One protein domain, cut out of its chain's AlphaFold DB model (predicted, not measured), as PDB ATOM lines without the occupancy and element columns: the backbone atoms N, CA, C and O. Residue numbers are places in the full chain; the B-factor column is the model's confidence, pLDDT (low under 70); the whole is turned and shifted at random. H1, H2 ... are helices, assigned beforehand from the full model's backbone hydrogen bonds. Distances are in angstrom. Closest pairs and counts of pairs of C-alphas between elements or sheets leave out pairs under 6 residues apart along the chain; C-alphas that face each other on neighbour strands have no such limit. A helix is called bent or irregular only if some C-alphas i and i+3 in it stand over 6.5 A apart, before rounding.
ATOM      1  N   SER A   9     168.796 120.577 -86.830       84.62
ATOM      2  CA  SER A   9     168.866 121.915 -87.430       84.62
ATOM      3  C   SER A   9     168.081 122.018 -88.740       84.62
ATOM      4  O   SER A   9     167.458 123.042 -88.996       84.62
ATOM      5  N   ILE A  10     168.057 120.954 -89.543       85.75
ATOM      6  CA  ILE A  10     167.307 120.893 -90.805       85.75
ATOM      7  C   ILE A  10     165.817 120.791 -90.513       85.75
ATOM      8  O   ILE A  10     165.026 121.532 -91.087       85.75
ATOM      9  N   SER A  11     165.446 119.935 -89.559       82.88
ATOM     10  CA  SER A  11     164.050 119.770 -89.139       82.88
ATOM     11  C   SER A  11     163.440 121.074 -88.609       82.88
ATOM     12  O   SER A  11     162.247 121.302 -88.778       82.88
ATOM     13  N   LEU A  12     164.250 121.943 -87.991       85.06
ATOM     14  CA  LEU A  12     163.797 123.220 -87.429       85.06
ATOM     15  C   LEU A  12     163.848 124.396 -88.417       85.06
ATOM     16  O   LEU A  12     163.105 125.357 -88.239       85.06
ATOM     17  N   ALA A  13     164.731 124.360 -89.420       87.81
ATOM     18  CA  ALA A  13     164.994 125.512 -90.289       87.81
ATOM     19  C   ALA A  13     164.385 125.406 -91.697       87.81
ATOM     20  O   ALA A  13     164.298 126.419 -92.392       87.81
ATOM     21  N   ILE A  14     163.996 124.210 -92.150       86.31
ATOM     22  CA  ILE A  14     163.503 124.018 -93.518       86.31
ATOM     23  C   ILE A  14     162.006 124.369 -93.632       86.31
ATOM     24  O   ILE A  14     161.194 123.796 -92.901       86.31
ATOM     25  N   PRO A  15     161.611 125.235 -94.590       88.56
ATOM     26  CA  PRO A  15     160.207 125.510 -94.905       88.56
ATOM     27  C   PRO A  15     159.424 124.256 -95.317       88.56
ATOM     28  O   PRO A  15     159.958 123.403 -96.024       88.56
ATOM     29  N   GLU A  16     158.137 124.175 -94.972       86.69
ATOM     30  CA  GLU A  16     157.271 123.016 -95.271       86.69
ATOM     31  C   GLU A  16     157.272 122.607 -96.754       86.69
ATOM     32  O   GLU A  16     157.279 121.422 -97.080       86.69
ATOM     33  N   GLN A  17     157.344 123.572 -97.675       88.06
ATOM     34  CA  GLN A  17     157.381 123.302 -99.117       88.06
ATOM     35  C   GLN A  17     158.627 122.506 -99.531       88.06
ATOM     36  O   GLN A  17     158.569 121.695-100.449       88.06
ATOM     37  N   LEU A  18     159.751 122.732 -98.848       83.69
ATOM     38  CA  LEU A  18     160.990 121.983 -99.040       83.69
ATOM     39  C   LEU A  18     160.972 120.654 -98.276       83.69
ATOM     40  O   LEU A  18     161.612 119.705 -98.719       83.69
ATOM     41  N   GLN A  19     160.209 120.553 -97.181       82.38
ATOM     42  CA  GLN A  19     160.028 119.284 -96.465       82.38
ATOM     43  C   GLN A  19     159.317 118.231 -97.326       82.38
ATOM     44  O   GLN A  19     159.603 117.041 -97.215       82.38
ATOM     45  N   ALA A  20     158.446 118.669 -98.241       85.88
ATOM     46  CA  ALA A  20     157.782 117.801 -99.212       85.88
ATOM     47  C   ALA A  20     158.726 117.224-100.290       85.88
ATOM     48  O   ALA A  20     158.308 116.374-101.077       85.88
ATOM     49  N   LEU A  21     159.988 117.674-100.350       89.81
ATOM     50  CA  LEU A  21     160.984 117.265-101.342       89.81
ATOM     51  C   LEU A  21     162.093 116.422-100.679       89.81
ATOM     52  O   LEU A  21     163.155 116.953-100.336       89.81
ATOM     53  N   PRO A  22     161.903 115.097-100.521       85.25
ATOM     54  CA  PRO A  22     162.801 114.248 -99.730       85.25
ATOM     55  C   PRO A  22     164.247 114.243-100.244       85.25
ATOM     56  O   PRO A  22     165.181 114.362 -99.460       85.25
ATOM     57  N   HIS A  23     164.457 114.222-101.563       89.12
ATOM     58  CA  HIS A  23     165.807 114.253-102.142       89.12
ATOM     59  C   HIS A  23     166.562 115.555-101.849       89.12
ATOM     60  O   HIS A  23     167.786 115.552-101.719       89.12
ATOM     61  N   THR A  24     165.845 116.676-101.749       88.19
ATOM     62  CA  THR A  24     166.439 117.968-101.396       88.19
ATOM     63  C   THR A  24     166.846 117.983 -99.928       88.19
ATOM     64  O   THR A  24     167.943 118.442 -99.613       88.19
ATOM     65  N   LEU A  25     166.013 117.425 -99.041       87.44
ATOM     66  CA  LEU A  25     166.360 117.245 -97.631       87.44
ATOM     67  C   LEU A  25     167.600 116.361 -97.462       87.44
ATOM     68  O   LEU A  25     168.510 116.743 -96.730       87.44
ATOM     69  N   ASP A  26     167.672 115.233 -98.170       87.38
ATOM     70  CA  ASP A  26     168.819 114.320 -98.117       87.38
ATOM     71  C   ASP A  26     170.121 115.008 -98.552       87.38
ATOM     72  O   ASP A  26     171.168 114.844 -97.918       87.38
ATOM     73  N   LEU A  27     170.057 115.820 -99.613       90.31
ATOM     74  CA  LEU A  27     171.180 116.619-100.103       90.31
ATOM     75  C   LEU A  27     171.644 117.632 -99.057       90.31
ATOM     76  O   LEU A  27     172.829 117.670 -98.729       90.31
ATOM     77  N   ILE A  28     170.723 118.421 -98.501       89.62
ATOM     78  CA  ILE A  28     171.040 119.415 -97.469       89.62
ATOM     79  C   ILE A  28     171.627 118.726 -96.230       89.62
ATOM     80  O   ILE A  28     172.646 119.175 -95.704       89.62
ATOM     81  N   ASN A  29     171.045 117.600 -95.807       89.81
ATOM     82  CA  ASN A  29     171.539 116.787 -94.695       89.81
ATOM     83  C   ASN A  29     172.965 116.311 -94.931       89.81
ATOM     84  O   ASN A  29     173.840 116.485 -94.085       89.81
ATOM     85  N   THR A  30     173.226 115.789 -96.126       89.19
ATOM     86  CA  THR A  30     174.555 115.330 -96.520       89.19
ATOM     87  C   THR A  30     175.568 116.474 -96.543       89.19
ATOM     88  O   THR A  30     176.687 116.286 -96.073       89.19
ATOM     89  N   PHE A  31     175.185 117.655 -97.042       90.06
ATOM     90  CA  PHE A  31     176.061 118.827 -97.106       90.06
ATOM     91  C   PHE A  31     176.396 119.417 -95.734       90.06
ATOM     92  O   PHE A  31     177.518 119.878 -95.534       90.06
ATOM     93  N   LEU A  32     175.435 119.433 -94.808       89.75
ATOM     94  CA  LEU A  32     175.621 120.015 -93.478       89.75
ATOM     95  C   LEU A  32     176.307 119.064 -92.499       89.75
ATOM     96  O   LEU A  32     176.958 119.515 -91.558       89.75
ATOM     97  N   MET A  33     176.168 117.755 -92.690       89.56
ATOM     98  CA  MET A  33     176.842 116.796 -91.828       89.56
ATOM     99  C   MET A  33     178.369 116.854 -92.024       89.56
ATOM    100  O   MET A  33     178.851 116.812 -93.160       89.56
ATOM    101  N   PRO A  34     179.154 116.848 -90.930       91.38
ATOM    102  CA  PRO A  34     180.608 116.746 -90.996       91.38
ATOM    103  C   PRO A  34     181.075 115.525 -91.796       91.38
ATOM    104  O   PRO A  34     180.383 114.512 -91.848       91.38
ATOM    105  N   LYS A  35     182.271 115.591 -92.393       93.12
ATOM    106  CA  LYS A  35     182.853 114.459 -93.140       93.12
ATOM    107  C   LYS A  35     183.300 113.309 -92.230       93.12
ATOM    108  O   LYS A  35     183.246 112.152 -92.642       93.12
ATOM    109  N   THR A  36     183.737 113.631 -91.016       95.06
ATOM    110  CA  THR A  36     184.252 112.678 -90.026       95.06
ATOM    111  C   THR A  36     183.516 112.844 -88.701       95.06
ATOM    112  O   THR A  36     182.943 113.903 -88.431       95.06
ATOM    113  N   ILE A  37     183.512 111.795 -87.877       94.38
ATOM    114  CA  ILE A  37     182.905 111.827 -86.537       94.38
ATOM    115  C   ILE A  37     183.862 112.394 -85.472       94.38
ATOM    116  O   ILE A  37     183.465 112.618 -84.333       94.38
ATOM    117  N   ASP A  38     185.113 112.673 -85.846       94.25
ATOM    118  CA  ASP A  38     186.213 113.024 -84.940       94.25
ATOM    119  C   ASP A  38     185.870 114.166 -83.978       94.25
ATOM    120  O   ASP A  38     186.186 114.101 -82.794       94.25
ATOM    121  N   ALA A  39     185.182 115.204 -84.464       92.06
ATOM    122  CA  ALA A  39     184.782 116.330 -83.626       92.06
ATOM    123  C   ALA A  39     183.749 115.931 -82.560       92.06
ATOM    124  O   ALA A  39     183.788 116.463 -81.454       92.06
ATOM    125  N   ALA A  40     182.841 115.002 -82.869       92.81
ATOM    126  CA  ALA A  40     181.881 114.494 -81.896       92.81
ATOM    127  C   ALA A  40     182.584 113.660 -80.817       92.81
ATOM    128  O   ALA A  40     182.301 113.842 -79.637       92.81
ATOM    129  N   VAL A  41     183.556 112.835 -81.214       92.06
ATOM    130  CA  VAL A  41     184.387 112.048 -80.290       92.06
ATOM    131  C   VAL A  41     185.234 112.957 -79.393       92.06
ATOM    132  O   VAL A  41     185.228 112.812 -78.175       92.06
ATOM    133  N   TYR A  42     185.906 113.954 -79.970       90.19
ATOM    134  CA  TYR A  42     186.730 114.908 -79.221       90.19
ATOM    135  C   TYR A  42     185.926 115.708 -78.182       90.19
ATOM    136  O   TYR A  42     186.443 116.024 -77.109       90.19
ATOM    137  N   ASN A  43     184.677 116.063 -78.504       90.00
ATOM    138  CA  ASN A  43     183.804 116.866 -77.644       90.00
ATOM    139  C   ASN A  43     182.857 116.030 -76.765       90.00
ATOM    140  O   ASN A  43     181.942 116.603 -76.178       90.00
ATOM    141  N   ASP A  44     183.066 114.713 -76.658       89.94
ATOM    142  CA  ASP A  44     182.275 113.829 -75.787       89.94
ATOM    143  C   ASP A  44     180.767 113.814 -76.131       89.94
ATOM    144  O   ASP A  44     179.889 113.707 -75.273       89.94
ATOM    145  N   LEU A  45     180.435 113.964 -77.420       90.88
ATOM    146  CA  LEU A  45     179.055 114.033 -77.906       90.88
ATOM    147  C   LEU A  45     178.480 112.631 -78.153       90.88
ATOM    148  O   LEU A  45     178.191 112.268 -79.294       90.88
ATOM    149  N   HIS A  46     178.287 111.851 -77.083       89.75
ATOM    150  CA  HIS A  46     177.817 110.455 -77.129       89.75
ATOM    151  C   HIS A  46     176.624 110.226 -78.067       89.75
ATOM    152  O   HIS A  46     176.697 109.392 -78.963       89.75
ATOM    153  N   GLN A  47     175.557 111.020 -77.934       91.06
ATOM    154  CA  GLN A  47     174.355 110.867 -78.763       91.06
ATOM    155  C   GLN A  47     174.652 111.032 -80.261       91.06
ATOM    156  O   GLN A  47     174.068 110.342 -81.096       91.06
ATOM    157  N   ILE A  48     175.561 111.942 -80.618       90.94
ATOM    158  CA  ILE A  48     175.955 112.176 -82.010       90.94
ATOM    159  C   ILE A  48     176.789 111.002 -82.524       90.94
ATOM    160  O   ILE A  48     176.577 110.565 -83.652       90.94
ATOM    161  N   VAL A  49     177.693 110.465 -81.701       92.12
ATOM    162  CA  VAL A  49     178.498 109.284 -82.039       92.12
ATOM    163  C   VAL A  49     177.605 108.059 -82.253       92.12
ATOM    164  O   VAL A  49     177.737 107.396 -83.276       92.12
ATOM    165  N   GLU A  50     176.644 107.804 -81.367       92.00
ATOM    166  CA  GLU A  50     175.699 106.684 -81.498       92.00
ATOM    167  C   GLU A  50     174.796 106.826 -82.729       92.00
ATOM    168  O   GLU A  50     174.581 105.872 -83.469       92.00
ATOM    169  N   THR A  51     174.283 108.034 -82.975       91.88
ATOM    170  CA  THR A  51     173.321 108.277 -84.061       91.88
ATOM    171  C   THR A  51     173.992 108.309 -85.435       91.88
ATOM    172  O   THR A  51     173.404 107.880 -86.426       91.88
ATOM    173  N   TYR A  52     175.206 108.859 -85.518       91.12
ATOM    174  CA  TYR A  52     175.845 109.199 -86.790       91.12
ATOM    175  C   TYR A  52     177.159 108.463 -87.060       91.12
ATOM    176  O   TYR A  52     177.672 108.550 -88.179       91.12
ATOM    177  N   GLY A  53     177.695 107.730 -86.081       91.38
ATOM    178  CA  GLY A  53     178.992 107.059 -86.165       91.38
ATOM    179  C   GLY A  53     179.074 106.009 -87.269       91.38
ATOM    180  O   GLY A  53     180.112 105.906 -87.913       91.38
ATOM    181  N   GLU A  54     177.984 105.299 -87.562       91.56
ATOM    182  CA  GLU A  54     177.933 104.333 -88.674       91.56
ATOM    183  C   GLU A  54     177.914 105.008 -90.054       91.56
ATOM    184  O   GLU A  54     178.286 104.412 -91.065       91.56
ATOM    185  N   PHE A  55     177.488 106.270 -90.114       91.12
ATOM    186  CA  PHE A  55     177.337 107.018 -91.359       91.12
ATOM    187  C   PHE A  55     178.540 107.909 -91.662       91.12
ATOM    188  O   PHE A  55     178.539 108.594 -92.689       91.12
ATOM    189  N   ARG A  56     179.528 107.989 -90.765       92.12
ATOM    190  CA  ARG A  56     180.664 108.908 -90.880       92.12
ATOM    191  C   ARG A  56     181.992 108.211 -90.672       92.12
ATOM    192  O   ARG A  56     182.098 107.184 -90.019       92.12
ATOM    193  N   LEU A  57     183.021 108.791 -91.285       93.38
ATOM    194  CA  LEU A  57     184.366 108.251 -91.206       93.38
ATOM    195  C   LEU A  57     184.940 108.481 -89.810       93.38
ATOM    196  O   LEU A  57     184.912 109.602 -89.296       93.38
ATOM    197  N   TRP A  58     185.501 107.417 -89.251       93.44
ATOM    198  CA  TRP A  58     186.369 107.459 -88.086       93.44
ATOM    199  C   TRP A  58     187.805 107.605 -88.567       93.44
ATOM    200  O   TRP A  58     188.283 106.772 -89.339       93.44
ATOM    201  N   THR A  59     188.492 108.664 -88.147       94.44
ATOM    202  CA  THR A  59     189.915 108.833 -88.456       94.44
ATOM    203  C   THR A  59     190.774 108.630 -87.214       94.44
ATOM    204  O   THR A  59     190.275 108.551 -86.091       94.44
ATOM    205  N   VAL A  60     192.096 108.593 -87.403       92.62
ATOM    206  CA  VAL A  60     193.056 108.611 -86.287       92.62
ATOM    207  C   VAL A  60     192.828 109.832 -85.384       92.62
ATOM    208  O   VAL A  60     192.985 109.728 -84.174       92.62
ATOM    209  N   GLY A  61     192.332 110.952 -85.929       90.00
ATOM    210  CA  GLY A  61     191.976 112.134 -85.144       90.00
ATOM    211  C   GLY A  61     190.872 111.885 -84.109       90.00
ATOM    212  O   GLY A  61     190.919 112.474 -83.031       90.00
ATOM    213  N   ALA A  62     189.913 110.988 -84.382       91.69
ATOM    214  CA  ALA A  62     188.936 110.561 -83.377       91.69
ATOM    215  C   ALA A  62     189.616 109.812 -82.225       91.69
ATOM    216  O   ALA A  62     189.336 110.088 -81.060       91.69
ATOM    217  N   MET A  63     190.527 108.891 -82.549       90.62
ATOM    218  CA  MET A  63     191.245 108.078 -81.563       90.62
ATOM    219  C   MET A  63     192.156 108.939 -80.685       90.62
ATOM    220  O   MET A  63     192.077 108.867 -79.459       90.62
ATOM    221  N   ASP A  64     192.957 109.804 -81.306       91.62
ATOM    222  CA  ASP A  64     193.840 110.743 -80.613       91.62
ATOM    223  C   ASP A  64     193.032 111.722 -79.753       91.62
ATOM    224  O   ASP A  64     193.393 112.000 -78.609       91.62
ATOM    225  N   GLY A  65     191.905 112.214 -80.278       87.88
ATOM    226  CA  GLY A  65     190.997 113.097 -79.555       87.88
ATOM    227  C   GLY A  65     190.399 112.442 -78.311       87.88
ATOM    228  O   GLY A  65     190.440 113.031 -77.229       87.88
ATOM    229  N   ALA A  66     189.905 111.210 -78.447       89.62
ATOM    230  CA  ALA A  66     189.412 110.407 -77.331       89.62
ATOM    231  C   ALA A  66     190.512 110.154 -76.290       89.62
ATOM    232  O   ALA A  66     190.294 110.364 -75.094       89.62
ATOM    233  N   ALA A  67     191.711 109.755 -76.725       90.56
ATOM    234  CA  ALA A  67     192.846 109.504 -75.841       90.56
ATOM    235  C   ALA A  67     193.247 110.762 -75.056       90.56
ATOM    236  O   ALA A  67     193.365 110.718 -73.830       90.56
ATOM    237  N   ALA A  68     193.375 111.903 -75.740       89.00
ATOM    238  CA  ALA A  68     193.748 113.183 -75.140       89.00
ATOM    239  C   ALA A  68     192.738 113.679 -74.090       89.00
ATOM    240  O   ALA A  68     193.099 114.444 -73.197       89.00
ATOM    241  N   ARG A  69     191.473 113.251 -74.185       87.56
ATOM    242  CA  ARG A  69     190.391 113.614 -73.255       87.56
ATOM    243  C   ARG A  69     190.100 112.544 -72.199       87.56
ATOM    244  O   ARG A  69     189.246 112.770 -71.346       87.56
ATOM    245  N   GLY A  70     190.798 111.404 -72.227       87.50
ATOM    246  CA  GLY A  70     190.511 110.274 -71.340       87.50
ATOM    247  C   GLY A  70     189.120 109.677 -71.588       87.50
ATOM    248  O   GLY A  70     188.380 109.435 -70.637       87.50
ATOM    249  N   ARG A  71     188.756 109.517 -72.867       84.19
ATOM    250  CA  ARG A  71     187.438 109.074 -73.363       84.19
ATOM    251  C   ARG A  71     187.533 107.902 -74.342       84.19
ATOM    252  O   ARG A  71     186.824 107.834 -75.341       84.19
ATOM    253  N   LEU A  72     188.470 106.986 -74.099       82.81
ATOM    254  CA  LEU A  72     188.675 105.811 -74.958       82.81
ATOM    255  C   LEU A  72     187.457 104.871 -74.996       82.81
ATOM    256  O   LEU A  72     187.337 104.072 -75.916       82.81
ATOM    257  N   ASP A  73     186.548 104.982 -74.030       83.19
ATOM    258  CA  ASP A  73     185.274 104.264 -73.978       83.19
ATOM    259  C   ASP A  73     184.326 104.609 -75.139       83.19
ATOM    260  O   ASP A  73     183.463 103.799 -75.474       83.19
ATOM    261  N   LEU A  74     184.532 105.752 -75.805       77.31
ATOM    262  CA  LEU A  74     183.824 106.133 -77.030       77.31
ATOM    263  C   LEU A  74     184.250 105.333 -78.272       77.31
ATOM    264  O   LEU A  74     183.536 105.349 -79.269       77.31
ATOM    265  N   LEU A  75     185.405 104.658 -78.246       74.06
ATOM    266  CA  LEU A  75     185.993 103.961 -79.403       74.06
ATOM    267  C   LEU A  75     185.526 102.498 -79.538       74.06
ATOM    268  O   LEU A  75     186.312 101.636 -79.933       74.06
TER     269      LEU A  75
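AT A GLANCE: This is residues 9 to 75 of the 76 residues of an uncharacterized protein of Phytophthora fragariae (UniProt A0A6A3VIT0). What is the shape? Two small helical lobes, H1 to H3 and H4 to H6, joined by residues 33 to 37, make a rod. What builds it? The printed part has 67 residues with six named helices, H1 to H6 in order, and no named strand. It is all helix and loose, with a radius of gyration of the C-alphas of 14.6 A and spans of 45 by 18 by 13 A.

HOW THE PARTS SIT: What touches the longest helix? H3, residues 22 to 32, and H1, residues 9 to 13, only just touch, with 3 pairs of C-alphas within 8 A; the closest, Ile 10 and Asn 29, are 7.1 A apart. H2, residues 16 to 19, and H3 touch only at the corner, only just, with 3 pairs; the closest C-alphas, Gln 19 and Leu 25, are 6.8 A apart. What of the rest? H4, residues 38 to 42, touches H6, residues 60 to 69; the closest C-alphas, Asp 38 and Ala 62, are 4.0 A apart. H4 and H5, residues 46 to 55, touch only at the corner; the closest C-alphas, Ala 40 and Val 49, are 6.2 A apart. Every O i to N i+4 pair is within hydrogen-bond range in H1, H3, H4 and H6, and 4 of 6 in H5; H2 is too short for one.

IN THESE COORDINATES: Where does H3 begin? C-alpha 22 is at (162.801, 114.248, -99.730), and H3 is 15.4 A long. Where does H6 end? C-alpha 69 is at (190.391, 113.614, -73.255), and H6 is 14.2 A long. Is H5 even? H5, 14.6 A long, is irregular: C-alphas 51 and 54 are 7.6 A apart.

THE WHOLE: How large is it? The farthest C-alphas, Gln 17 and Gly 70, are 45.2 A apart. Is it continuous? The printed part has no cut, the five links are tight, and no printed residue is under 70 in pLDDT.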